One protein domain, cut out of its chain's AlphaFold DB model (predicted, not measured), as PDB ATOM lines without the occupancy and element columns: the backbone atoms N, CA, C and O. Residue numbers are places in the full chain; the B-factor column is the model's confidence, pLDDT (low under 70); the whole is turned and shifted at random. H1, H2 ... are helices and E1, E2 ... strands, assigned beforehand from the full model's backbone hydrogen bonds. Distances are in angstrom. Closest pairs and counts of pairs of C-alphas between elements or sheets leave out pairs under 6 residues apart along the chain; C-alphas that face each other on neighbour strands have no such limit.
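Overview. This is residues 57 to 261 of the 261 residues of an uncharacterized protein of Candidatus Phytoplasma sacchari (UniProt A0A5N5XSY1). Two twisted sheets lie partly face to face in a long sandwich: E1, E11, E3 and E4 make one, and a branched sheet built on the long strand E9 makes the other. H2 caps one end of the sandwich, while at the opposite end residues 135 to 141, in the loop between E3 and E4, stick out. The printed part has 205 residues, with two named helices and eleven named strands in the order H1 E1 E2 H2 E3 to E11; its class is mostly strand. Neighbour strands are antiparallel, and the four-stranded sheet runs E1 E11 E3 E4. The whole is only just compact, close to loose, with a radius of gyration of the C-alphas of 19.7 A, and elongated, spanning 68 by 36 by 28 A.

Along the chain. H1, residues 63 to 66, begins at C-alpha 63 (422.796, 255.574, 307.076). E1 is residues 69 to 75, E2 90 to 98 and H2 107 to 113. E3, 114 to 129, is 46.0 A long; E4, 145 to 157, is 37.6 A. E5 is 162 to 167, E6 170 to 175, E7 184 to 192 and E8 197 to 200. E9, 209 to 224, is 43.8 A, and E10, 227 to 238, is 37.6 A. E11, 245 to 260, is 44.3 A and ends at C-alpha 260 (400.096, 256.762, 317.986).

Arrangement. E9 has E6 and E7 on one side and E10 on the other; N 221 and O 173, N 214 and O 187, and N 222 and O 229 are within hydrogen-bond range at 2.9, 2.8 and 2.9 A. E2 pairs with E10 (N 232 to O 94, 2.8 A), the hairpin E5 and E6 has N 163 to O 174 at 2.7 A, and the hairpin E7 and E8 has N 192 to O 197 at 2.9 A. E7 bends by 51 degrees at residue 187. In the other sheet N 71 and O 249 of E1 and E11 are 2.9 A apart, N 124 and O 250 of E3 and E11 2.8 A, and N 117 and O 156 of the hairpin E3 and E4 2.8 A. Between the sheets, the closest C-alphas of E4 and E7 are Ile 154 and Ile 186, 6.4 A. H1 is at the level of the four-stranded sheet, with a height of 0.7 A, and only grazes the branched one. H2 only grazes both sheets; each of its O i to N i+4 pairs is within hydrogen-bond range, and H1 is too short for such a pair.

Size, cuts and confidence. The C-alphas farthest apart, of Asp 139 and Gly 169, are 68.8 A apart. The printed part has no cut and ends at the chain's last residue. The links E1 to E2 and E3 to E4 are long. The mean pLDDT of the printed part is 79.5; residues 76 to 86, 130 to 144, 177 to 181, 193 to 210 and 239 to 244 are under 70.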
ATOM      1  N   GLU A  57     405.232 254.090 314.887       91.62
ATOM      2  CA  GLU A  57     405.589 254.245 313.480       91.62
ATOM      3  C   GLU A  57     407.001 254.794 313.344       91.62
ATOM      4  O   GLU A  57     407.376 255.759 314.005       91.62
ATOM      5  N   TYR A  58     407.808 254.149 312.510       90.12
ATOM      6  CA  TYR A  58     409.236 254.422 312.420       90.12
ATOM      7  C   TYR A  58     409.556 255.302 311.223       90.12
ATOM      8  O   TYR A  58     409.076 255.057 310.114       90.12
ATOM      9  N   ILE A  59     410.446 256.274 311.427       88.62
ATOM     10  CA  ILE A  59     411.031 257.001 310.308       88.62
ATOM     11  C   ILE A  59     412.248 256.245 309.782       88.62
ATOM     12  O   ILE A  59     413.083 255.752 310.546       88.62
ATOM     13  N   ASN A  60     412.394 256.217 308.460       80.06
ATOM     14  CA  ASN A  60     413.615 255.744 307.832       80.06
ATOM     15  C   ASN A  60     414.706 256.811 307.928       80.06
ATOM     16  O   ASN A  60     414.727 257.770 307.163       80.06
ATOM     17  N   LEU A  61     415.640 256.612 308.854       86.69
ATOM     18  CA  LEU A  61     416.857 257.409 308.927       86.69
ATOM     19  C   LEU A  61     417.853 256.959 307.857       86.69
ATOM     20  O   LEU A  61     418.046 255.756 307.657       86.69
ATOM     21  N   SER A  62     418.522 257.921 307.220       87.44
ATOM     22  CA  SER A  62     419.648 257.624 306.332       87.44
ATOM     23  C   SER A  62     420.789 256.961 307.109       87.44
ATOM     24  O   SER A  62     420.956 257.196 308.309       87.44
ATOM     25  N   GLU A  63     421.628 256.182 306.429       87.50
ATOM     26  CA  GLU A  63     422.796 255.574 307.076       87.50
ATOM     27  C   GLU A  63     423.757 256.631 307.636       87.50
ATOM     28  O   GLU A  63     424.306 256.457 308.721       87.50
ATOM     29  N   ASN A  64     423.877 257.792 306.985       85.94
ATOM     30  CA  ASN A  64     424.640 258.921 307.524       85.94
ATOM     31  C   ASN A  64     424.051 259.424 308.853       85.94
ATOM     32  O   ASN A  64     424.781 259.618 309.826       85.94
ATOM     33  N   SER A  65     422.723 259.533 308.946       85.88
ATOM     34  CA  SER A  65     422.020 259.895 310.184       85.88
ATOM     35  C   SER A  65     422.179 258.852 311.295       85.88
ATOM     36  O   SER A  65     421.964 259.193 312.454       85.88
ATOM     37  N   LYS A  66     422.616 257.623 310.993       89.56
ATOM     38  CA  LYS A  66     422.916 256.565 311.975       89.56
ATOM     39  C   LYS A  66     424.407 256.358 312.251       89.56
ATOM     40  O   LYS A  66     424.746 255.573 313.131       89.56
ATOM     41  N   LYS A  67     425.311 257.041 311.539       92.12
ATOM     42  CA  LYS A  67     426.759 256.954 311.802       92.12
ATOM     43  C   LYS A  67     427.105 257.505 313.181       92.12
ATOM     44  O   LYS A  67     426.519 258.489 313.629       92.12
ATOM     45  N   MET A  68     428.058 256.876 313.853       93.25
ATOM     46  CA  MET A  68     428.576 257.388 315.116       93.25
ATOM     47  C   MET A  68     429.467 258.606 314.848       93.25
ATOM     48  O   MET A  68     430.317 258.550 313.960       93.25
ATOM     49  N   VAL A  69     429.241 259.698 315.575       92.88
ATOM     50  CA  VAL A  69     430.068 260.913 315.532       92.88
ATOM     51  C   VAL A  69     430.941 260.947 316.774       92.88
ATOM     52  O   VAL A  69     430.485 260.537 317.838       92.88
ATOM     53  N   PHE A  70     432.176 261.420 316.629       91.25
ATOM     54  CA  PHE A  70     433.169 261.450 317.693       91.25
ATOM     55  C   PHE A  70     433.673 262.872 317.909       91.25
ATOM     56  O   PHE A  70     434.013 263.555 316.945       91.25
ATOM     57  N   LEU A  71     433.777 263.276 319.169       88.69
ATOM     58  CA  LEU A  71     434.588 264.410 319.589       88.69
ATOM     59  C   LEU A  71     435.739 263.864 320.433       88.69
ATOM     60  O   LEU A  71     435.521 263.085 321.363       88.69
ATOM     61  N   THR A  72     436.964 264.230 320.074       86.56
ATOM     62  CA  THR A  72     438.185 263.664 320.658       86.56
ATOM     63  C   THR A  72     439.029 264.729 321.327       86.56
ATOM     64  O   THR A  72     439.078 265.862 320.857       86.56
ATOM     65  N   ASN A  73     439.773 264.332 322.355       77.06
ATOM     66  CA  ASN A  73     440.700 265.166 323.112       77.06
ATOM     67  C   ASN A  73     440.020 266.412 323.685       77.06
ATOM     68  O   ASN A  73     440.624 267.486 323.754       77.06
ATOM     69  N   LEU A  74     438.758 266.264 324.095       79.56
ATOM     70  CA  LEU A  74     438.027 267.346 324.720       79.56
ATOM     71  C   LEU A  74     438.676 267.656 326.068       79.56
ATOM     72  O   LEU A  74     438.934 266.774 326.892       79.56
ATOM     73  N   LYS A  75     438.987 268.938 326.257       71.62
ATOM     74  CA  LYS A  75     439.548 269.483 327.493       71.62
ATOM     75  C   LYS A  75     438.464 270.229 328.241       71.62
ATOM     76  O   LYS A  75     437.627 270.860 327.620       71.62
ATOM     77  N   ASN A  76     438.493 270.200 329.559       65.25
ATOM     78  CA  ASN A  76     437.535 270.910 330.390       65.25
ATOM     79  C   ASN A  76     437.656 272.452 330.268       65.25
ATOM     80  O   ASN A  76     438.725 272.973 330.589       65.25
ATOM     81  N   PRO A  77     436.648 273.217 329.795       56.75
ATOM     82  CA  PRO A  77     436.669 274.658 329.813       56.75
ATOM     83  C   PRO A  77     436.172 275.102 331.183       56.75
ATOM     84  O   PRO A  77     435.005 275.437 331.356       56.75
ATOM     85  N   LEU A  78     437.074 275.201 332.158       51.88
ATOM     86  CA  LEU A  78     436.892 276.251 333.153       51.88
ATOM     87  C   LEU A  78     437.545 277.519 332.645       51.88
ATOM     88  O   LEU A  78     438.704 277.823 332.924       51.88
ATOM     89  N   LYS A  79     436.747 278.325 331.957       45.81
ATOM     90  CA  LYS A  79     436.781 279.745 332.260       45.81
ATOM     91  C   LYS A  79     435.378 280.138 332.660       45.81
ATOM     92  O   LYS A  79     434.464 280.120 331.850       45.81
ATOM     93  N   ILE A  80     435.242 280.500 333.933       43.66
ATOM     94  CA  ILE A  80     434.168 281.346 334.443       43.66
ATOM     95  C   ILE A  80     434.314 282.691 333.716       43.66
ATOM     96  O   ILE A  80     434.828 283.666 334.254       43.66
ATOM     97  N   THR A  81     433.974 282.729 332.436       38.41
ATOM     98  CA  THR A  81     433.628 283.961 331.754       38.41
ATOM     99  C   THR A  81     432.131 284.078 331.907       38.41
ATOM    100  O   THR A  81     431.375 283.172 331.585       38.41
ATOM    101  N   THR A  82     431.717 285.189 332.492       39.41
ATOM    102  CA  THR A  82     430.369 285.567 332.925       39.41
ATOM    103  C   THR A  82     429.323 285.648 331.799       39.41
ATOM    104  O   THR A  82     428.307 286.320 331.949       39.41
ATOM    105  N   ALA A  83     429.530 284.966 330.674       42.66
ATOM    106  CA  ALA A  83     428.638 284.961 329.530       42.66
ATOM    107  C   ALA A  83     428.682 283.597 328.824       42.66
ATOM    108  O   ALA A  83     429.633 283.309 328.110       42.66
ATOM    109  N   GLY A  84     427.621 282.805 329.002       50.97
ATOM    110  CA  GLY A  84     427.330 281.617 328.197       50.97
ATOM    111  C   GLY A  84     427.957 280.322 328.709       50.97
ATOM    112  O   GLY A  84     429.149 280.251 328.979       50.97
ATOM    113  N   ASN A  85     427.145 279.269 328.821       54.72
ATOM    114  CA  ASN A  85     427.684 277.915 328.778       54.72
ATOM    115  C   ASN A  85     428.147 277.707 327.326       54.72
ATOM    116  O   ASN A  85     427.308 277.734 326.426       54.72
ATOM    117  N   ASP A  86     429.450 277.568 327.080       65.38
ATOM    118  CA  ASP A  86     429.979 277.325 325.735       65.38
ATOM    119  C   ASP A  86     429.946 275.825 325.413       65.38
ATOM    120  O   ASP A  86     430.439 274.990 326.175       65.38
ATOM    121  N   TYR A  87     429.337 275.473 324.280       74.38
ATOM    122  CA  TYR A  87     429.276 274.100 323.782       74.38
ATOM    123  C   TYR A  87     430.641 273.628 323.284       74.38
ATOM    124  O   TYR A  87     431.380 274.382 322.659       74.38
ATOM    125  N   TYR A  88     430.908 272.335 323.441       70.62
ATOM    126  CA  TYR A  88     432.133 271.656 323.001       70.62
ATOM    127  C   TYR A  88     432.256 271.397 321.501       70.62
ATOM    128  O   TYR A  88     432.979 270.498 321.090       70.62
ATOM    129  N   ASP A  89     431.553 272.172 320.693       74.25
ATOM    130  CA  ASP A  89     431.126 271.837 319.340       74.25
ATOM    131  C   ASP A  89     429.869 270.963 319.273       74.25
ATOM    132  O   ASP A  89     429.317 270.416 320.233       74.25
ATOM    133  N   PHE A  90     429.365 270.927 318.052       83.12
ATOM    134  CA  PHE A  90     428.149 270.278 317.643       83.12
ATOM    135  C   PHE A  90     428.357 268.764 317.470       83.12
ATOM    136  O   PHE A  90     429.236 268.338 316.723       83.12
ATOM    137  N   LEU A  91     427.523 267.939 318.118       90.12
ATOM    138  CA  LEU A  91     427.662 266.481 318.051       90.12
ATOM    139  C   LEU A  91     427.053 265.884 316.790       90.12
ATOM    140  O   LEU A  91     427.649 264.995 316.184       90.12
ATOM    141  N   LYS A  92     425.819 266.265 316.443       92.88
ATOM    142  CA  LYS A  92     425.105 265.615 315.336       92.88
ATOM    143  C   LYS A  92     423.916 266.405 314.806       92.88
ATOM    144  O   LYS A  92     423.084 266.861 315.585       92.88
ATOM    145  N   GLU A  93     423.815 266.492 313.472       92.19
ATOM    146  CA  GLU A  93     422.737 267.180 312.747       92.19
ATOM    147  C   GLU A  93     421.999 266.193 311.906       92.19
ATOM    148  O   GLU A  93     422.591 265.361 311.210       92.19
ATOM    149  N   VAL A  94     420.686 266.307 311.963       91.88
ATOM    150  CA  VAL A  94     419.810 265.524 311.130       91.88
ATOM    151  C   VAL A  94     418.744 266.465 310.624       91.88
ATOM    152  O   VAL A  94     417.780 266.745 311.321       91.88
ATOM    153  N   ASN A  95     418.944 266.958 309.410       88.00
ATOM    154  CA  ASN A  95     418.025 267.879 308.763       88.00
ATOM    155  C   ASN A  95     417.263 267.183 307.649       88.00
ATOM    156  O   ASN A  95     417.752 266.227 307.044       88.00
ATOM    157  N   ASN A  96     416.104 267.746 307.326       86.56
ATOM    158  CA  ASN A  96     415.336 267.383 306.143       86.56
ATOM    159  C   ASN A  96     414.856 265.922 306.136       86.56
ATOM    160  O   ASN A  96     414.807 265.286 305.082       86.56
ATOM    161  N   ILE A  97     414.490 265.374 307.301       89.88
ATOM    162  CA  ILE A  97     413.830 264.068 307.347       89.88
ATOM    163  C   ILE A  97     412.374 264.249 306.917       89.88
ATOM    164  O   ILE A  97     411.576 264.814 307.663       89.88
ATOM    165  N   SER A  98     412.022 263.740 305.738       87.75
ATOM    166  CA  SER A  98     410.631 263.711 305.284       87.75
ATOM    167  C   SER A  98     409.809 262.698 306.087       87.75
ATOM    168  O   SER A  98     410.221 261.550 306.293       87.75
ATOM    169  N   LEU A  99     408.640 263.134 306.556       87.75
ATOM    170  CA  LEU A  99     407.727 262.343 307.381       87.75
ATOM    171  C   LEU A  99     406.624 261.643 306.571       87.75
ATOM    172  O   LEU A  99     405.705 261.093 307.172       87.75
ATOM    173  N   CYS A 100     406.718 261.585 305.237       78.75
ATOM    174  CA  CYS A 100     405.669 261.027 304.365       78.75
ATOM    175  C   CYS A 100     405.212 259.602 304.737       78.75
ATOM    176  O   CYS A 100     404.074 259.225 304.484       78.75
ATOM    177  N   ARG A 101     406.070 258.797 305.379       78.69
ATOM    178  CA  ARG A 101     405.715 257.439 305.835       78.69
ATOM    179  C   ARG A 101     404.701 257.385 306.975       78.69
ATOM    180  O   ARG A 101     404.116 256.331 307.182       78.69
ATOM    181  N   LEU A 102     404.521 258.480 307.706       84.00
ATOM    182  CA  LEU A 102     403.561 258.567 308.807       84.00
ATOM    183  C   LEU A 102     402.129 258.830 308.325       84.00
ATOM    184  O   LEU A 102     401.233 258.947 309.165       84.00
ATOM    185  N   ASP A 103     401.932 258.957 307.003       84.19
ATOM    186  CA  ASP A 103     400.659 259.322 306.376       84.19
ATOM    187  C   ASP A 103     400.074 260.589 307.022       84.19
ATOM    188  O   ASP A 103     398.947 260.610 307.516       84.19
ATOM    189  N   VAL A 104     400.903 261.629 307.137       88.38
ATOM    190  CA  VAL A 104     400.506 262.946 307.647       88.38
ATOM    191  C   VAL A 104     401.008 264.023 306.712       88.38
ATOM    192  O   VAL A 104     402.185 264.036 306.350       88.38
ATOM    193  N   ASN A 105     400.115 264.949 306.381       86.44
ATOM    194  CA  ASN A 105     400.416 266.023 305.435       86.44
ATOM    195  C   ASN A 105     400.399 267.410 306.096       86.44
ATOM    196  O   ASN A 105     400.757 268.391 305.457       86.44
ATOM    197  N   SER A 106     399.997 267.504 307.371       91.88
ATOM    198  CA  SER A 106     399.959 268.764 308.119       91.88
ATOM    199  C   SER A 106     400.265 268.584 309.605       91.88
ATOM    200  O   SER A 106     400.087 267.507 310.187       91.88
ATOM    201  N   ILE A 107     400.696 269.672 310.248       94.00
ATOM    202  CA  ILE A 107     400.976 269.698 311.692       94.00
ATOM    203  C   ILE A 107     399.727 269.369 312.522       94.00
ATOM    204  O   ILE A 107     399.826 268.662 313.528       94.00
ATOM    205  N   ASP A 108     398.550 269.829 312.094       93.06
ATOM    206  CA  ASP A 108     397.287 269.535 312.782       93.06
ATOM    207  C   ASP A 108     396.979 268.031 312.745       93.06
ATOM    208  O   ASP A 108     396.548 267.435 313.737       93.06
ATOM    209  N   GLU A 109     397.245 267.390 311.604       93.88
ATOM    210  CA  GLU A 109     397.060 265.954 311.453       93.88
ATOM    211  C   GLU A 109     398.054 265.155 312.303       93.88
ATOM    212  O   GLU A 109     397.650 264.200 312.975       93.88
ATOM    213  N   LEU A 110     399.322 265.580 312.337       94.94
ATOM    214  CA  LEU A 110     400.351 264.998 313.198       94.94
ATOM    215  C   LEU A 110     399.920 265.039 314.672       94.94
ATOM    216  O   LEU A 110     399.903 264.003 315.339       94.94
ATOM    217  N   LYS A 111     399.493 266.211 315.160       94.44
ATOM    218  CA  LYS A 111     398.989 266.410 316.530       94.44
ATOM    219  C   LYS A 111     397.776 265.543 316.849       94.44
ATOM    220  O   LYS A 111     397.590 265.141 317.998       94.44
ATOM    221  N   ARG A 112     396.926 265.269 315.859       94.50
ATOM    222  CA  ARG A 112     395.738 264.426 316.022       94.50
ATOM    223  C   ARG A 112     396.088 262.938 316.093       94.50
ATOM    224  O   ARG A 112     395.500 262.240 316.911       94.50
ATOM    225  N   LYS A 113     397.011 262.459 315.252       94.50
ATOM    226  CA  LYS A 113     397.353 261.028 315.123       94.50
ATOM    227  C   LYS A 113     398.387 260.546 316.153       94.50
ATOM    228  O   LYS A 113     398.334 259.382 316.548       94.50
ATOM    229  N   TYR A 114     399.294 261.411 316.607       95.50
ATOM    230  CA  TYR A 114     400.439 261.015 317.436       95.50
ATOM    231  C   TYR A 114     400.512 261.799 318.749       95.50
ATOM    232  O   TYR A 114     400.149 262.976 318.809       95.50
ATOM    233  N   SER A 115     400.947 261.132 319.821       94.62
ATOM    234  CA  SER A 115     401.136 261.731 321.148       94.62
ATOM    235  C   SER A 115     402.561 262.221 321.348       94.62
ATOM    236  O   SER A 115     402.764 263.357 321.771       94.62
ATOM    237  N   ASP A 116     403.535 261.378 321.012       96.00
ATOM    238  CA  ASP A 116     404.933 261.583 321.363       96.00
ATOM    239  C   ASP A 116     405.862 261.208 320.206       96.00
ATOM    240  O   ASP A 116     405.573 260.314 319.402       96.00
ATOM    241  N   ILE A 117     407.018 261.862 320.176       95.81
ATOM    242  CA  ILE A 117     408.181 261.494 319.371       95.81
ATOM    243  C   ILE A 117     409.154 260.774 320.299       95.81
ATOM    244  O   ILE A 117     409.609 261.346 321.285       95.81
ATOM    245  N   GLU A 118     409.489 259.527 319.997       96.12
ATOM    246  CA  GLU A 118     410.515 258.771 320.710       96.12
ATOM    247  C   GLU A 118     411.812 258.762 319.897       96.12
ATOM    248  O   GLU A 118     411.842 258.278 318.761       96.12
ATOM    249  N   ILE A 119     412.885 259.287 320.486       95.69
ATOM    250  CA  ILE A 119     414.216 259.389 319.882       95.69
ATOM    251  C   ILE A 119     415.151 258.463 320.656       95.69
ATOM    252  O   ILE A 119     415.429 258.705 321.828       95.69
ATOM    253  N   SER A 120     415.634 257.406 320.004       95.56
ATOM    254  CA  SER A 120     416.570 256.434 320.577       95.56
ATOM    255  C   SER A 120     417.998 256.729 320.133       95.56
ATOM    256  O   SER A 120     418.250 256.999 318.952       95.56
ATOM    257  N   PHE A 121     418.944 256.645 321.059       94.88
ATOM    258  CA  PHE A 121     420.338 257.004 320.835       94.88
ATOM    259  C   PHE A 121     421.287 256.164 321.697       94.88
ATOM    260  O   PHE A 121     420.901 255.601 322.721       94.88
ATOM    261  N   SER A 122     422.558 256.137 321.299       93.44
ATOM    262  CA  SER A 122     423.651 255.614 322.113       93.44
ATOM    263  C   SER A 122     424.738 256.668 322.300       93.44
ATOM    264  O   SER A 122     425.195 257.264 321.317       93.44
ATOM    265  N   GLY A 123     425.188 256.860 323.535       91.81
ATOM    266  CA  GLY A 123     426.360 257.661 323.875       91.81
ATOM    267  C   GLY A 123     427.471 256.772 324.424       91.81
ATOM    268  O   GLY A 123     427.198 255.848 325.186       91.81
ATOM    269  N   ARG A 124     428.722 257.048 324.065       90.25
ATOM    270  CA  ARG A 124     429.907 256.431 324.667       90.25
ATOM    271  C   ARG A 124     430.822 257.522 325.190       90.25
ATOM    272  O   ARG A 124     431.086 258.479 324.468       90.25
ATOM    273  N   ILE A 125     431.307 257.363 326.412       86.38
ATOM    274  CA  ILE A 125     432.348 258.210 326.987       86.38
ATOM    275  C   ILE A 125     433.604 257.368 327.184       86.38
ATOM    276  O   ILE A 125     433.537 256.266 327.725       86.38
ATOM    277  N   LEU A 126     434.734 257.898 326.729       86.38
ATOM    278  CA  LEU A 126     436.059 257.437 327.109       86.38
ATOM    279  C   LEU A 126     436.703 258.551 327.922       86.38
ATOM    280  O   LEU A 126     436.942 259.635 327.398       86.38
ATOM    281  N   PHE A 127     436.982 258.284 329.182       79.62
ATOM    282  CA  PHE A 127     437.527 259.226 330.147       79.62
ATOM    283  C   PHE A 127     438.899 258.735 330.596       79.62
ATOM    284  O   PHE A 127     439.050 257.545 330.871       79.62
ATOM    285  N   HIS A 128     439.894 259.616 330.636       77.75
ATOM    286  CA  HIS A 128     441.236 259.284 331.108       77.75
ATOM    287  C   HIS A 128     441.891 260.474 331.811       77.75
ATOM    288  O   HIS A 128     441.681 261.634 331.446       77.75
ATOM    289  N   GLU A 129     442.699 260.171 332.819       72.06
ATOM    290  CA  GLU A 129     443.576 261.141 333.470       72.06
ATOM    291  C   GLU A 129     444.699 261.594 332.518       72.06
ATOM    292  O   GLU A 129     445.242 260.801 331.745       72.06
ATOM    293  N   LYS A 130     445.019 262.893 332.527       69.38
ATOM    294  CA  LYS A 130     446.057 263.492 331.685       69.38
ATOM    295  C   LYS A 130     447.441 263.189 332.239       69.38
ATOM    296  O   LYS A 130     447.737 263.422 333.407       69.38
ATOM    297  N   GLU A 131     448.322 262.802 331.329       56.19
ATOM    298  CA  GLU A 131     449.690 262.380 331.623       56.19
ATOM    299  C   GLU A 131     450.545 263.467 332.309       56.19
ATOM    300  O   GLU A 131     451.414 263.160 333.119       56.19
ATOM    301  N   GLU A 132     450.270 264.753 332.057       52.94
ATOM    302  CA  GLU A 132     451.044 265.884 332.602       52.94
ATOM    303  C   GLU A 132     450.984 265.993 334.141       52.94
ATOM    304  O   GLU A 132     451.897 266.554 334.753       52.94
ATOM    305  N   VAL A 133     449.972 265.404 334.789       49.03
ATOM    306  CA  VAL A 133     449.806 265.434 336.257       49.03
ATOM    307  C   VAL A 133     450.426 264.210 336.948       49.03
ATOM    308  O   VAL A 133     450.741 264.258 338.139       49.03
ATOM    309  N   LEU A 134     450.745 263.156 336.186       46.69
ATOM    310  CA  LEU A 134     451.422 261.944 336.675       46.69
ATOM    311  C   LEU A 134     452.851 262.217 337.168       46.69
ATOM    312  O   LEU A 134     453.408 261.442 337.941       46.69
ATOM    313  N   SER A 135     453.452 263.341 336.769       43.84
ATOM    314  CA  SER A 135     454.803 263.716 337.202       43.84
ATOM    315  C   SER A 135     454.911 264.048 338.702       43.84
ATOM    316  O   SER A 135     456.022 264.026 339.243       43.84
ATOM    317  N   PHE A 136     453.786 264.299 339.389       43.81
ATOM    318  CA  PHE A 136     453.747 264.626 340.823       43.81
ATOM    319  C   PHE A 136     453.440 263.437 341.749       43.81
ATOM    320  O   PHE A 136     453.821 263.482 342.918       43.81
ATOM    321  N   PHE A 137     452.823 262.359 341.257       45.81
ATOM    322  CA  PHE A 137     452.460 261.186 342.064       45.81
ATOM    323  C   PHE A 137     453.329 259.985 341.681       45.81
ATOM    324  O   PHE A 137     452.901 259.058 341.007       45.81
ATOM    325  N   LYS A 138     454.590 260.027 342.112       42.09
ATOM    326  CA  LYS A 138     455.652 259.095 341.705       42.09
ATOM    327  C   LYS A 138     455.542 257.644 342.197       42.09
ATOM    328  O   LYS A 138     456.465 256.893 341.914       42.09
ATOM    329  N   ASP A 139     454.474 257.232 342.881       45.94
ATOM    330  CA  ASP A 139     454.460 255.927 343.568       45.94
ATOM    331  C   ASP A 139     453.173 255.091 343.436       45.94
ATOM    332  O   ASP A 139     453.071 254.067 344.103       45.94
ATOM    333  N   ASN A 140     452.202 255.433 342.576       44.62
ATOM    334  CA  ASN A 140     451.047 254.550 342.332       44.62
ATOM    335  C   ASN A 140     450.624 254.539 340.853       44.62
ATOM    336  O   ASN A 140     450.107 255.527 340.343       44.62
ATOM    337  N   ASP A 141     450.781 253.385 340.198       46.03
ATOM    338  CA  ASP A 141     450.419 253.073 338.801       46.03
ATOM    339  C   ASP A 141     448.896 253.074 338.509       46.03
ATOM    340  O   ASP A 141     448.407 252.303 337.676       46.03
ATOM    341  N   SER A 142     448.081 253.886 339.184       50.78
ATOM    342  CA  SER A 142     446.639 253.895 338.921       50.78
ATOM    343  C   SER A 142     446.292 254.849 337.780       50.78
ATOM    344  O   SER A 142     445.804 255.949 338.012       50.78
ATOM    345  N   TYR A 143     446.505 254.409 336.537       60.50
ATOM    346  CA  TYR A 143     445.895 255.049 335.371       60.50
ATOM    347  C   TYR A 143     444.374 254.906 335.461       60.50
ATOM    348  O   TYR A 143     443.816 253.845 335.161       60.50
ATOM    349  N   PHE A 144     443.688 255.968 335.881       67.06
ATOM    350  CA  PHE A 144     442.235 255.974 335.889       67.06
ATOM    351  C   PHE A 144     441.719 256.184 334.464       67.06
ATOM    352  O   PHE A 144     441.839 257.267 333.885       67.06
ATOM    353  N   SER A 145     441.153 255.127 333.882       74.00
ATOM    354  CA  SER A 145     440.465 255.195 332.597       74.00
ATOM    355  C   SER A 145     439.123 254.485 332.668       74.00
ATOM    356  O   SER A 145     438.998 253.416 333.266       74.00
ATOM    357  N   ILE A 146     438.110 255.093 332.059       77.12
ATOM    358  CA  ILE A 146     436.765 254.533 331.975       77.12
ATOM    359  C   ILE A 146     436.284 254.599 330.539       77.12
ATOM    360  O   ILE A 146     436.385 255.630 329.881       77.12
ATOM    361  N   ASP A 147     435.687 253.500 330.093       85.00
ATOM    362  CA  ASP A 147     434.992 253.389 328.823       85.00
ATOM    363  C   ASP A 147     433.576 252.865 329.066       85.00
ATOM    364  O   ASP A 147     433.385 251.736 329.526       85.00
ATOM    365  N   LYS A 148     432.571 253.699 328.789       84.25
ATOM    366  CA  LYS A 148     431.172 253.361 329.054       84.25
ATOM    367  C   LYS A 148     430.283 253.745 327.889       84.25
ATOM    368  O   LYS A 148     430.245 254.904 327.486       84.25
ATOM    369  N   MET A 149     429.517 252.774 327.397       88.69
ATOM    370  CA  MET A 149     428.474 252.964 326.394       88.69
ATOM    371  C   MET A 149     427.096 252.807 327.032       88.69
ATOM    372  O   MET A 149     426.845 251.841 327.751       88.69
ATOM    373  N   ILE A 150     426.199 253.745 326.744       88.31
ATOM    374  CA  ILE A 150     424.819 253.761 327.220       88.31
ATOM    375  C   ILE A 150     423.888 253.930 326.036       88.31
ATOM    376  O   ILE A 150     424.068 254.826 325.212       88.31
ATOM    377  N   ASN A 151     422.865 253.084 326.002       90.69
ATOM    378  CA  ASN A 151     421.759 253.175 325.065       90.69
ATOM    379  C   ASN A 151     420.547 253.684 325.832       90.69
ATOM    380  O   ASN A 151     420.225 253.152 326.895       90.69
ATOM    381  N   ASN A 152     419.885 254.708 325.309       91.94
ATOM    382  CA  ASN A 152     418.710 255.280 325.945       91.94
ATOM    383  C   ASN A 152     417.745 255.843 324.893       91.94
ATOM    384  O   ASN A 152     418.029 255.859 323.692       91.94
ATOM    385  N   PHE A 153     416.580 256.289 325.342       93.38
ATOM    386  CA  PHE A 153     415.640 257.029 324.522       93.38
ATOM    387  C   PHE A 153     415.027 258.175 325.319       93.38
ATOM    388  O   PHE A 153     414.937 258.125 326.542       93.38
ATOM    389  N   ILE A 154     414.549 259.185 324.600       93.12
ATOM    390  CA  ILE A 154     413.694 260.229 325.157       93.12
ATOM    391  C   ILE A 154     412.357 260.244 324.428       93.12
ATOM    392  O   ILE A 154     412.298 259.971 323.228       93.12
ATOM    393  N   LYS A 155     411.288 260.554 325.162       94.19
ATOM    394  CA  LYS A 155     409.970 260.845 324.602       94.19
ATOM    395  C   LYS A 155     409.708 262.338 324.708       94.19
ATOM    396  O   LYS A 155     409.888 262.904 325.778       94.19
ATOM    397  N   ILE A 156     409.291 262.936 323.600       93.50
ATOM    398  CA  ILE A 156     408.944 264.350 323.488       93.50
ATOM    399  C   ILE A 156     407.467 264.419 323.137       93.50
ATOM    400  O   ILE A 156     407.057 263.961 322.067       93.50
ATOM    401  N   ASN A 157     406.667 264.975 324.033       93.44
ATOM    402  CA  ASN A 157     405.241 265.122 323.843       93.44
ATOM    403  C   ASN A 157     404.947 266.210 322.803       93.44
ATOM    404  O   ASN A 157     405.285 267.378 322.988       93.44
ATOM    405  N   ILE A 158     404.262 265.844 321.720       92.75
ATOM    406  CA  ILE A 158     404.016 266.742 320.580       92.75
ATOM    407  C   ILE A 158     403.166 267.956 320.980       92.75
ATOM    408  O   ILE A 158     403.278 269.011 320.359       92.75
ATOM    409  N   LEU A 159     402.297 267.817 321.985       89.00
ATOM    410  CA  LEU A 159     401.392 268.887 322.409       89.00
ATOM    411  C   LEU A 159     401.975 269.765 323.517       89.00
ATOM    412  O   LEU A 159     401.699 270.960 323.534       89.00
ATOM    413  N   ASN A 160     402.744 269.177 324.433       87.50
ATOM    414  CA  ASN A 160     403.202 269.864 325.641       87.50
ATOM    415  C   ASN A 160     404.647 270.370 325.514       87.50
ATOM    416  O   ASN A 160     404.957 271.477 325.963       87.50
ATOM    417  N   ASP A 161     405.514 269.585 324.870       89.12
ATOM    418  CA  ASP A 161     406.948 269.874 324.790       89.12
ATOM    419  C   ASP A 161     407.307 270.670 323.531       89.12
ATOM    420  O   ASP A 161     408.392 271.250 323.452       89.12
ATOM    421  N   LEU A 162     406.395 270.730 322.551       91.62
ATOM    422  CA  LEU A 162     406.561 271.502 321.324       91.62
ATOM    423  C   LEU A 162     405.581 272.680 321.265       91.62
ATOM    424  O   LEU A 162     404.375 272.519 321.439       91.62
ATOM    425  N   GLN A 163     406.098 273.866 320.959       91.31
ATOM    426  CA  GLN A 163     405.321 275.070 320.681       91.31
ATOM    427  C   GLN A 163     405.073 275.223 319.179       91.31
ATOM    428  O   GLN A 163     405.961 274.976 318.360       91.31
ATOM    429  N   GLU A 164     403.868 275.659 318.820       92.00
ATOM    430  CA  GLU A 164     403.538 276.028 317.447       92.00
ATOM    431  C   GLU A 164     403.869 277.498 317.197       92.00
ATOM    432  O   GLU A 164     403.482 278.376 317.966       92.00
ATOM    433  N   ILE A 165     404.578 277.758 316.104       91.31
ATOM    434  CA  ILE A 165     404.945 279.090 315.639       91.31
ATOM    435  C   ILE A 165     404.533 279.190 314.175       91.31
ATOM    436  O   ILE A 165     404.730 278.254 313.399       91.31
ATOM    437  N   ASN A 166     403.980 280.336 313.788       86.88
ATOM    438  CA  ASN A 166     403.686 280.639 312.394       86.88
ATOM    439  C   ASN A 166     404.721 281.642 311.873       86.88
ATOM    440  O   ASN A 166     404.826 282.750 312.398       86.88
ATOM    441  N   ILE A 167     405.506 281.243 310.870       83.56
ATOM    442  CA  ILE A 167     406.522 282.097 310.245       83.56
ATOM    443  C   ILE A 167     406.228 282.158 308.752       83.56
ATOM    444  O   ILE A 167     406.282 281.144 308.059       83.56
ATOM    445  N   SER A 168     405.935 283.360 308.253       81.19
ATOM    446  CA  SER A 168     405.678 283.606 306.828       81.19
ATOM    447  C   SER A 168     404.583 282.706 306.230       81.19
ATOM    448  O   SER A 168     404.683 282.291 305.080       81.19
ATOM    449  N   GLY A 169     403.551 282.385 307.018       79.31
ATOM    450  CA  GLY A 169     402.432 281.535 306.600       79.31
ATOM    451  C   GLY A 169     402.661 280.032 306.780       79.31
ATOM    452  O   GLY A 169     401.708 279.270 306.639       79.31
ATOM    453  N   ASN A 170     403.873 279.601 307.144       84.25
ATOM    454  CA  ASN A 170     404.170 278.198 307.414       84.25
ATOM    455  C   ASN A 170     403.988 277.889 308.901       84.25
ATOM    456  O   ASN A 170     404.568 278.559 309.763       84.25
ATOM    457  N   LYS A 171     403.218 276.834 309.194       90.69
ATOM    458  CA  LYS A 171     403.137 276.261 310.539       90.69
ATOM    459  C   LYS A 171     404.423 275.504 310.851       90.69
ATOM    460  O   LYS A 171     404.940 274.749 310.024       90.69
ATOM    461  N   ILE A 172     404.931 275.704 312.062       93.12
ATOM    462  CA  ILE A 172     406.158 275.075 312.542       93.12
ATOM    463  C   ILE A 172     405.951 274.635 313.991       93.12
ATOM    464  O   ILE A 172     405.473 275.415 314.809       93.12
ATOM    465  N   LEU A 173     406.351 273.409 314.330       93.75
ATOM    466  CA  LEU A 173     406.518 272.956 315.710       93.75
ATOM    467  C   LEU A 173     407.990 273.021 316.099       93.75
ATOM    468  O   LEU A 173     408.833 272.494 315.378       93.75
ATOM    469  N   LYS A 174     408.296 273.638 317.240       92.50
ATOM    470  CA  LYS A 174     409.648 273.717 317.819       92.50
ATOM    471  C   LYS A 174     409.640 273.348 319.287       92.50
ATOM    472  O   LYS A 174     408.593 273.436 319.908       92.50
ATOM    473  N   ILE A 175     410.795 273.004 319.854       88.81
ATOM    474  CA  ILE A 175     410.954 272.868 321.314       88.81
ATOM    475  C   ILE A 175     410.368 274.107 322.008       88.81
ATOM    476  O   ILE A 175     410.615 275.243 321.589       88.81
ATOM    477  N   ASN A 176     409.532 273.872 323.017       78.75
ATOM    478  CA  ASN A 176     408.873 274.911 323.797       78.75
ATOM    479  C   ASN A 176     409.891 275.697 324.645       78.75
ATOM    480  O   ASN A 176     410.812 275.119 325.219       78.75
ATOM    481  N   ASN A 177     409.692 277.009 324.786       62.41
ATOM    482  CA  ASN A 177     410.562 277.882 325.581       62.41
ATOM    483  C   ASN A 177     410.525 277.606 327.100       62.41
ATOM    484  O   ASN A 177     411.291 278.197 327.857       62.41
ATOM    485  N   ASN A 178     409.634 276.722 327.559       60.62
ATOM    486  CA  ASN A 178     409.557 276.306 328.962       60.62
ATOM    487  C   ASN A 178     410.739 275.424 329.406       60.62
ATOM    488  O   ASN A 178     410.968 275.276 330.607       60.62
ATOM    489  N   PHE A 179     411.508 274.857 328.472       59.62
ATOM    490  CA  PHE A 179     412.792 274.250 328.801       59.62
ATOM    491  C   PHE A 179     413.820 275.357 329.046       59.62
ATOM    492  O   PHE A 179     413.968 276.262 328.226       59.62
ATOM    493  N   ARG A 180     414.544 275.306 330.169       57.56
ATOM    494  CA  ARG A 180     415.616 276.267 330.474       57.56
ATOM    495  C   ARG A 180     416.598 276.276 329.288       57.56
ATOM    496  O   ARG A 180     417.173 275.241 328.982       57.56
ATOM    497  N   ASN A 181     416.738 277.419 328.613       64.25
ATOM    498  CA  ASN A 181     417.533 277.620 327.386       64.25
ATOM    499  C   ASN A 181     417.021 276.946 326.089       64.25
ATOM    500  O   ASN A 181     417.772 276.887 325.124       64.25
ATOM    501  N   ASN A 182     415.762 276.497 326.009       72.62
ATOM    502  CA  ASN A 182     415.190 275.811 324.831       72.62
ATOM    503  C   ASN A 182     415.893 274.481 324.485       72.62
ATOM    504  O   ASN A 182     415.973 274.086 323.320       72.62
ATOM    505  N   GLU A 183     416.407 273.791 325.501       82.88
ATOM    506  CA  GLU A 183     417.225 272.585 325.367       82.88
ATOM    507  C   GLU A 183     416.613 271.427 326.159       82.88
ATOM    508  O   GLU A 183     416.141 271.605 327.281       82.88
ATOM    509  N   ILE A 184     416.655 270.217 325.603       87.38
ATOM    510  CA  ILE A 184     416.193 269.005 326.285       87.38
ATOM    511  C   ILE A 184     417.410 268.145 326.615       87.38
ATOM    512  O   ILE A 184     418.070 267.642 325.706       87.38
ATOM    513  N   SER A 185     417.705 267.966 327.902       87.06
ATOM    514  CA  SER A 185     418.740 267.029 328.350       87.06
ATOM    515  C   SER A 185     418.328 265.594 328.046       87.06
ATOM    516  O   SER A 185     417.217 265.179 328.383       87.06
ATOM    517  N   ILE A 186     419.213 264.833 327.401       89.75
ATOM    518  CA  ILE A 186     418.930 263.449 327.001       89.75
ATOM    519  C   ILE A 186     419.883 262.430 327.618       89.75
ATOM    520  O   ILE A 186     419.523 261.264 327.776       89.75
ATOM    521  N   LEU A 187     421.101 262.839 327.963       88.00
ATOM    522  CA  LEU A 187     422.080 261.951 328.573       88.00
ATOM    523  C   LEU A 187     423.064 262.763 329.395       88.00
ATOM    524  O   LEU A 187     423.678 263.685 328.873       88.00
ATOM    525  N   ARG A 188     423.267 262.368 330.646       85.00
ATOM    526  CA  ARG A 188     424.271 262.953 331.528       85.00
ATOM    527  C   ARG A 188     425.239 261.871 331.971       85.00
ATOM    528  O   ARG A 188     424.803 260.816 332.417       85.00
ATOM    529  N   PHE A 189     426.528 262.142 331.840       81.00
ATOM    530  CA  PHE A 189     427.611 261.371 332.427       81.00
ATOM    531  C   PHE A 189     428.064 262.076 333.698       81.00
ATOM    532  O   PHE A 189     428.400 263.262 333.672       81.00
ATOM    533  N   ILE A 190     428.089 261.340 334.798       78.69
ATOM    534  CA  ILE A 190     428.565 261.832 336.089       78.69
ATOM    535  C   ILE A 190     429.721 260.961 336.555       78.69
ATOM    536  O   ILE A 190     429.749 259.771 336.242       78.69
ATOM    537  N   CYS A 191     430.635 261.520 337.336       73.50
ATOM    538  CA  CYS A 191     431.723 260.768 337.943       73.50
ATOM    539  C   CYS A 191     431.679 260.867 339.460       73.50
ATOM    540  O   CYS A 191     431.517 261.949 340.026       73.50
ATOM    541  N   ASP A 192     431.862 259.722 340.106       72.25
ATOM    542  CA  ASP A 192     432.207 259.630 341.515       72.25
ATOM    543  C   ASP A 192     433.669 259.179 341.611       72.25
ATOM    544  O   ASP A 192     433.970 257.981 341.619       72.25
ATOM    545  N   LEU A 193     434.584 260.153 341.671       67.62
ATOM    546  CA  LEU A 193     436.025 259.905 341.785       67.62
ATOM    547  C   LEU A 193     436.376 259.102 343.045       67.62
ATOM    548  O   LEU A 193     437.321 258.319 343.025       67.62
ATOM    549  N   SER A 194     435.593 259.227 344.124       65.25
ATOM    550  CA  SER A 194     435.832 258.478 345.366       65.25
ATOM    551  C   SER A 194     435.587 256.975 345.209       65.25
ATOM    552  O   SER A 194     436.194 256.165 345.908       65.25
ATOM    553  N   ARG A 195     434.705 256.598 344.275       63.72
ATOM    554  CA  ARG A 195     434.392 255.204 343.933       63.72
ATOM    555  C   ARG A 195     435.075 254.731 342.657       63.72
ATOM    556  O   ARG A 195     435.033 253.537 342.374       63.72
ATOM    557  N   GLY A 196     435.668 255.647 341.895       62.44
ATOM    558  CA  GLY A 196     436.236 255.362 340.589       62.44
ATOM    559  C   GLY A 196     435.193 254.890 339.572       62.44
ATOM    560  O   GLY A 196     435.491 254.018 338.760       62.44
ATOM    561  N   ASP A 197     433.968 255.421 339.629       65.69
ATOM    562  CA  ASP A 197     432.870 255.017 338.742       65.69
ATOM    563  C   ASP A 197     432.302 256.220 337.974       65.69
ATOM    564  O   ASP A 197     432.253 257.345 338.478       65.69
ATOM    565  N   ILE A 198     431.850 255.968 336.745       66.69
ATOM    566  CA  ILE A 198     431.054 256.909 335.955       66.69
ATOM    567  C   ILE A 198     429.689 256.277 335.750       66.69
ATOM    568  O   ILE A 198     429.564 255.254 335.071       66.69
ATOM    569  N   SER A 199     428.638 256.898 336.278       64.25
ATOM    570  CA  SER A 199     427.262 256.506 335.978       64.25
ATOM    571  C   SER A 199     426.629 257.454 334.960       64.25
ATOM    572  O   SER A 199     427.202 258.475 334.570       64.25
ATOM    573  N   SER A 200     425.473 257.053 334.442       60.44
ATOM    574  CA  SER A 200     424.711 257.865 333.503       60.44
ATOM    575  C   SER A 200     423.290 257.994 333.990       60.44
ATOM    576  O   SER A 200     422.464 257.102 333.796       60.44
ATOM    577  N   GLU A 201     423.020 259.087 334.670       63.78
ATOM    578  CA  GLU A 201     421.748 259.314 335.328       63.78
ATOM    579  C   GLU A 201     421.429 260.799 335.204       63.78
ATOM    580  O   GLU A 201     422.238 261.658 335.555       63.78
ATOM    581  N   ILE A 202     420.234 261.105 334.699       57.56
ATOM    582  CA  ILE A 202     419.722 262.481 334.665       57.56
ATOM    583  C   ILE A 202     419.433 262.968 336.102       57.56
ATOM    584  O   ILE A 202     419.552 264.159 336.388       57.56
ATOM    585  N   GLU A 203     419.132 262.040 337.022       51.53
ATOM    586  CA  GLU A 203     418.683 262.306 338.401       51.53
ATOM    587  C   GLU A 203     419.679 261.871 339.497       51.53
ATOM    588  O   GLU A 203     419.318 261.788 340.672       51.53
ATOM    589  N   ALA A 204     420.929 261.559 339.153       51.47
ATOM    590  CA  ALA A 204     421.846 260.966 340.122       51.47
ATOM    591  C   ALA A 204     422.283 261.872 341.283       51.47
ATOM    592  O   ALA A 204     422.339 263.095 341.199       51.47
ATOM    593  N   ARG A 205     422.666 261.155 342.347       53.06
ATOM    594  CA  ARG A 205     423.109 261.525 343.702       53.06
ATOM    595  C   ARG A 205     423.867 262.853 343.877       53.06
ATOM    596  O   ARG A 205     424.745 263.213 343.109       53.06
ATOM    597  N   ILE A 206     423.648 263.426 345.064       52.97
ATOM    598  CA  ILE A 206     424.146 264.701 345.622       52.97
ATOM    599  C   ILE A 206     425.687 264.885 345.602       52.97
ATOM    600  O   ILE A 206     426.148 266.012 345.736       52.97
ATOM    601  N   ASN A 207     426.487 263.827 345.394       55.06
ATOM    602  CA  ASN A 207     427.955 263.871 345.525       55.06
ATOM    603  C   ASN A 207     428.739 263.488 344.250       55.06
ATOM    604  O   ASN A 207     429.952 263.317 344.334       55.06
ATOM    605  N   ALA A 208     428.083 263.306 343.099       58.00
ATOM    606  CA  ALA A 208     428.774 263.038 341.834       58.00
ATOM    607  C   ALA A 208     428.937 264.334 341.028       58.00
ATOM    608  O   ALA A 208     427.993 265.117 340.919       58.00
ATOM    609  N   GLU A 209     430.118 264.561 340.450       66.88
ATOM    610  CA  GLU A 209     430.335 265.711 339.570       66.88
ATOM    611  C   GLU A 209     429.803 265.407 338.169       66.88
ATOM    612  O   GLU A 209     430.059 264.340 337.600       66.88
ATOM    613  N   ASN A 210     429.074 266.361 337.587       66.50
ATOM    614  CA  ASN A 210     428.657 266.278 336.193       66.50
ATOM    615  C   ASN A 210     429.904 266.366 335.312       66.50
ATOM    616  O   ASN A 210     430.527 267.420 335.214       66.50
ATOM    617  N   LEU A 211     430.251 265.270 334.640       76.25
ATOM    618  CA  LEU A 211     431.327 265.297 333.659       76.25
ATOM    619  C   LEU A 211     430.843 265.945 332.379       76.25
ATOM    620  O   LEU A 211     431.495 266.836 331.857       76.25
ATOM    621  N   MET A 212     429.709 265.477 331.864       80.88
ATOM    622  CA  MET A 212     429.225 265.879 330.555       80.88
ATOM    623  C   MET A 212     427.729 265.646 330.418       80.88
ATOM    624  O   MET A 212     427.191 264.683 330.959       80.88
ATOM    625  N   GLU A 213     427.057 266.480 329.637       85.56
ATOM    626  CA  GLU A 213     425.642 266.309 329.324       85.56
ATOM    627  C   GLU A 213     425.375 266.607 327.852       85.56
ATOM    628  O   GLU A 213     425.897 267.569 327.289       85.56
ATOM    629  N   ILE A 214     424.565 265.748 327.237       89.00
ATOM    630  CA  ILE A 214     424.132 265.824 325.847       89.00
ATOM    631  C   ILE A 214     422.698 266.338 325.822       89.00
ATOM    632  O   ILE A 214     421.831 265.841 326.550       89.00
ATOM    633  N   PHE A 215     422.446 267.280 324.920       90.12
ATOM    634  CA  PHE A 215     421.165 267.947 324.749       90.12
ATOM    635  C   PHE A 215     420.656 267.799 323.321       90.12
ATOM    636  O   PHE A 215     421.438 267.783 322.368       90.12
ATOM    637  N   ILE A 216     419.334 267.785 323.175       92.56
ATOM    638  CA  ILE A 216     418.669 268.221 321.949       92.56
ATOM    639  C   ILE A 216     418.489 269.732 322.067       92.56
ATOM    640  O   ILE A 216     417.748 270.200 322.928       92.56
ATOM    641  N   THR A 217     419.152 270.491 321.202       89.62
ATOM    642  CA  THR A 217     419.110 271.967 321.240       89.62
ATOM    643  C   THR A 217     418.245 272.550 320.130       89.62
ATOM    644  O   THR A 217     418.017 273.752 320.065       89.62
ATOM    645  N   TYR A 218     417.812 271.705 319.198       91.25
ATOM    646  CA  TYR A 218     416.864 272.065 318.159       91.25
ATOM    647  C   TYR A 218     416.099 270.815 317.745       91.25
ATOM    648  O   TYR A 218     416.693 269.788 317.421       91.25
ATOM    649  N   LEU A 219     414.778 270.926 317.768       93.88
ATOM    650  CA  LEU A 219     413.836 270.015 317.140       93.88
ATOM    651  C   LEU A 219     412.820 270.907 316.443       93.88
ATOM    652  O   LEU A 219     412.183 271.729 317.100       93.88
ATOM    653  N   GLU A 220     412.706 270.768 315.128       93.62
ATOM    654  CA  GLU A 220     411.748 271.502 314.306       93.62
ATOM    655  C   GLU A 220     410.988 270.526 313.411       93.62
ATOM    656  O   GLU A 220     411.608 269.729 312.711       93.62
ATOM    657  N   ILE A 221     409.658 270.609 313.406       94.81
ATOM    658  CA  ILE A 221     408.814 270.012 312.369       94.81
ATOM    659  C   ILE A 221     408.152 271.152 311.614       94.81
ATOM    660  O   ILE A 221     407.389 271.914 312.204       94.81
ATOM    661  N   LYS A 222     408.431 271.271 310.320       93.62
ATOM    662  CA  LYS A 222     407.842 272.301 309.457       93.62
ATOM    663  C   LYS A 222     407.026 271.681 308.338       93.62
ATOM    664  O   LYS A 222     407.375 270.618 307.828       93.62
ATOM    665  N   GLU A 223     405.978 272.383 307.942       91.06
ATOM    666  CA  GLU A 223     405.221 272.081 306.734       91.06
ATOM    667  C   GLU A 223     405.891 272.756 305.527       91.06
ATOM    668  O   GLU A 223     406.164 273.959 305.547       91.06
ATOM    669  N   LEU A 224     406.221 271.977 304.497       86.50
ATOM    670  CA  LEU A 224     406.848 272.445 303.263       86.50
ATOM    671  C   LEU A 224     406.260 271.671 302.080       86.50
ATOM    672  O   LEU A 224     406.425 270.460 302.001       86.50
ATOM    673  N   ASN A 225     405.621 272.364 301.133       82.50
ATOM    674  CA  ASN A 225     405.086 271.759 299.903       82.50
ATOM    675  C   ASN A 225     404.189 270.521 300.149       82.50
ATOM    676  O   ASN A 225     404.329 269.519 299.453       82.50
ATOM    677  N   ASN A 226     403.275 270.592 301.124       81.25
ATOM    678  CA  ASN A 226     402.403 269.488 301.571       81.25
ATOM    679  C   ASN A 226     403.132 268.284 302.198       81.25
ATOM    680  O   ASN A 226     402.533 267.223 302.363       81.25
ATOM    681  N   GLU A 227     404.401 268.438 302.568       86.44
ATOM    682  CA  GLU A 227     405.143 267.453 303.347       86.44
ATOM    683  C   GLU A 227     405.513 268.020 304.716       86.44
ATOM    684  O   GLU A 227     405.762 269.218 304.876       86.44
ATOM    685  N   LEU A 228     405.605 267.143 305.716       92.50
ATOM    686  CA  LEU A 228     406.221 267.491 306.990       92.50
ATOM    687  C   LEU A 228     407.689 267.090 306.994       92.50
ATOM    688  O   LEU A 228     408.044 265.952 306.683       92.50
ATOM    689  N   ILE A 229     408.533 268.028 307.407       93.12
ATOM    690  CA  ILE A 229     409.977 267.862 307.482       93.12
ATOM    691  C   ILE A 229     410.430 268.009 308.931       93.12
ATOM    692  O   ILE A 229     410.167 269.041 309.546       93.12
ATOM    693  N   LEU A 230     411.143 267.008 309.449       94.00
ATOM    694  CA  LEU A 230     411.774 267.017 310.769       94.00
ATOM    695  C   LEU A 230     413.269 267.357 310.663       94.00
ATOM    696  O   LEU A 230     414.000 266.769 309.859       94.00
ATOM    697  N   SER A 231     413.719 268.250 311.541       94.50
ATOM    698  CA  SER A 231     415.123 268.603 311.748       94.50
ATOM    699  C   SER A 231     415.497 268.528 313.232       94.50
ATOM    700  O   SER A 231     414.702 268.903 314.094       94.50
ATOM    701  N   LEU A 232     416.703 268.039 313.531       94.19
ATOM    702  CA  LEU A 232     417.219 267.768 314.874       94.19
ATOM    703  C   LEU A 232     418.701 268.146 315.003       94.19
ATOM    704  O   LEU A 232     419.511 267.840 314.127       94.19
ATOM    705  N   CYS A 233     419.057 268.727 316.146       94.00
ATOM    706  CA  CYS A 233     420.419 269.109 316.523       94.00
ATOM    707  C   CYS A 233     420.757 268.573 317.911       94.00
ATOM    708  O   CYS A 233     420.001 268.797 318.862       94.00
ATOM    709  N   PHE A 234     421.920 267.934 318.024       93.44
ATOM    710  CA  PHE A 234     422.472 267.459 319.285       93.44
ATOM    711  C   PHE A 234     423.780 268.186 319.600       93.44
ATOM    712  O   PHE A 234     424.660 268.293 318.738       93.44
ATOM    713  N   LYS A 235     423.937 268.634 320.847       90.81
ATOM    714  CA  LYS A 235     425.162 269.279 321.346       90.81
ATOM    715  C   LYS A 235     425.525 268.783 322.745       90.81
ATOM    716  O   LYS A 235     424.724 268.096 323.376       90.81
ATOM    717  N   THR A 236     426.726 269.118 323.219       87.25
ATOM    718  CA  THR A 236     427.239 268.657 324.517       87.25
ATOM    719  C   THR A 236     428.016 269.723 325.283       87.25
ATOM    720  O   THR A 236     428.700 270.553 324.681       87.25
ATOM    721  N   TYR A 237     427.946 269.653 326.611       79.12
ATOM    722  CA  TYR A 237     428.687 270.496 327.556       79.12
ATOM    723  C   TYR A 237     429.442 269.643 328.578       79.12
ATOM    724  O   TYR A 237     428.947 268.579 328.941       79.12
ATOM    725  N   SER A 238     430.575 270.133 329.087       74.69
ATOM    726  CA  SER A 238     431.242 269.616 330.297       74.69
ATOM    727  C   SER A 238     430.980 270.547 331.465       74.69
ATOM    728  O   SER A 238     430.889 271.758 331.268       74.69
ATOM    729  N   PHE A 239     430.895 269.985 332.668       68.50
ATOM    730  CA  PHE A 239     430.595 270.737 333.890       68.50
ATOM    731  C   PHE A 239     431.548 270.444 335.054       68.50
ATOM    732  O   PHE A 239     431.318 270.941 336.155       68.50
ATOM    733  N   THR A 240     432.593 269.638 334.854       62.31
ATOM    734  CA  THR A 240     433.555 269.356 335.929       62.31
ATOM    735  C   THR A 240     434.470 270.561 336.162       62.31
ATOM    736  O   THR A 240     434.696 271.347 335.247       62.31
ATOM    737  N   ASN A 241     435.015 270.717 337.370       56.34
ATOM    738  CA  ASN A 241     436.000 271.758 337.688       56.34
ATOM    739  C   ASN A 241     437.454 271.331 337.435       56.34
ATOM    740  O   ASN A 241     438.371 272.143 337.574       56.34
ATOM    741  N   ASP A 242     437.672 270.066 337.070       60.41
ATOM    742  CA  ASP A 242     438.993 269.459 337.110       60.41
ATOM    743  C   ASP A 242     439.704 269.484 335.744       60.41
ATOM    744  O   ASP A 242     439.205 268.987 334.729       60.41
ATOM    745  N   ASN A 243     440.897 270.080 335.707       62.88
ATOM    746  CA  ASN A 243     441.753 270.127 334.521       62.88
ATOM    747  C   ASN A 243     442.560 268.836 334.318       62.88
ATOM    748  O   ASN A 243     443.183 268.684 333.261       62.88
ATOM    749  N   MET A 244     442.541 267.918 335.287       68.31
ATOM    750  CA  MET A 244     443.331 266.689 335.294       68.31
ATOM    751  C   MET A 244     442.841 265.639 334.298       68.31
ATOM    752  O   MET A 244     443.587 264.720 333.993       68.31
ATOM    753  N   PHE A 245     441.648 265.788 333.719       72.38
ATOM    754  CA  PHE A 245     441.070 264.770 332.840       72.38
ATOM    755  C   PHE A 245     440.884 265.239 331.396       72.38
ATOM    756  O   PHE A 245     440.709 266.431 331.099       72.38
ATOM    757  N   SER A 246     440.914 264.275 330.482       77.94
ATOM    758  CA  SER A 246     440.474 264.411 329.096       77.94
ATOM    759  C   SER A 246     439.461 263.331 328.764       77.94
ATOM    760  O   SER A 246     439.481 262.222 329.302       77.94
ATOM    761  N   PHE A 247     438.557 263.666 327.852       81.19
ATOM    762  CA  PHE A 247     437.531 262.735 327.431       81.19
ATOM    763  C   PHE A 247     437.320 262.759 325.923       81.19
ATOM    764  O   PHE A 247     437.490 263.774 325.245       81.19
ATOM    765  N   ASN A 248     436.935 261.598 325.408       86.50
ATOM    766  CA  ASN A 248     436.384 261.430 324.079       86.50
ATOM    767  C   ASN A 248     434.924 261.030 324.236       86.50
ATOM    768  O   ASN A 248     434.572 260.222 325.099       86.50
ATOM    769  N   ILE A 249     434.084 261.559 323.366       89.19
ATOM    770  CA  ILE A 249     432.665 261.228 323.317       89.19
ATOM    771  C   ILE A 249     432.349 260.685 321.943       89.19
ATOM    772  O   ILE A 249     432.773 261.241 320.932       89.19
ATOM    773  N   ALA A 250     431.553 259.624 321.919       91.88
ATOM    774  CA  ALA A 250     430.892 259.157 320.722       91.88
ATOM    775  C   ALA A 250     429.372 259.242 320.888       91.88
ATOM    776  O   ALA A 250     428.834 258.856 321.925       91.88
ATOM    777  N   PHE A 251     428.670 259.703 319.859       94.69
ATOM    778  CA  PHE A 251     427.214 259.781 319.851       94.69
ATOM    779  C   PHE A 251     426.636 259.193 318.567       94.69
ATOM    780  O   PHE A 251     427.115 259.443 317.457       94.69
ATOM    781  N   LYS A 252     425.561 258.419 318.707       94.81
ATOM    782  CA  LYS A 252     424.845 257.808 317.592       94.81
ATOM    783  C   LYS A 252     423.343 257.936 317.813       94.81
ATOM    784  O   LYS A 252     422.795 257.352 318.739       94.81
ATOM    785  N   LEU A 253     422.675 258.638 316.904       95.38
ATOM    786  CA  LEU A 253     421.227 258.528 316.742       95.38
ATOM    787  C   LEU A 253     420.902 257.158 316.136       95.38
ATOM    788  O   LEU A 253     421.410 256.824 315.065       95.38
ATOM    789  N   GLU A 254     420.060 256.376 316.801       93.75
ATOM    790  CA  GLU A 254     419.701 255.036 316.337       93.75
ATOM    791  C   GLU A 254     418.387 255.035 315.568       93.75
ATOM    792  O   GLU A 254     418.290 254.449 314.486       93.75
ATOM    793  N   ARG A 255     417.363 255.680 316.134       94.25
ATOM    794  CA  ARG A 255     415.992 255.582 315.636       94.25
ATOM    795  C   ARG A 255     415.156 256.778 316.072       94.25
ATOM    796  O   ARG A 255     415.353 257.313 317.158       94.25
ATOM    797  N   ILE A 256     414.187 257.138 315.237       95.50
ATOM    798  CA  ILE A 256     413.090 258.035 315.603       95.50
ATOM    799  C   ILE A 256     411.782 257.309 315.300       95.50
ATOM    800  O   ILE A 256     411.633 256.704 314.231       95.50
ATOM    801  N   SER A 257     410.848 257.350 316.242       95.12
ATOM    802  CA  SER A 257     409.506 256.805 316.065       95.12
ATOM    803  C   SER A 257     408.442 257.740 316.612       95.12
ATOM    804  O   SER A 257     408.700 258.507 317.533       95.12
ATOM    805  N   PHE A 258     407.245 257.655 316.050       95.81
ATOM    806  CA  PHE A 258     406.075 258.382 316.507       95.81
ATOM    807  C   PHE A 258     405.105 257.413 317.164       95.81
ATOM    808  O   PHE A 258     404.783 256.357 316.616       95.81
ATOM    809  N   ILE A 259     404.659 257.770 318.361       95.00
ATOM    810  CA  ILE A 259     403.747 256.964 319.161       95.00
ATOM    811  C   ILE A 259     402.320 257.401 318.825       95.00
ATOM    812  O   ILE A 259     401.969 258.566 319.018       95.00
ATOM    813  N   ARG A 260     401.511 256.489 318.274       92.19
ATOM    814  CA  ARG A 260     400.096 256.762 317.986       92.19
ATOM    815  C   ARG A 260     399.287 256.905 319.271       92.19
ATOM    816  O   ARG A 260     399.557 256.207 320.250       92.19
ATOM    817  N   LYS A 261     398.301 257.800 319.217       89.88
ATOM    818  CA  LYS A 261     397.258 257.951 320.239       89.88
ATOM    819  C   LYS A 261     396.277 256.782 320.231       89.88
ATOM    820  O   LYS A 261     396.066 256.195 319.145       89.88
TER     821      LYS A 261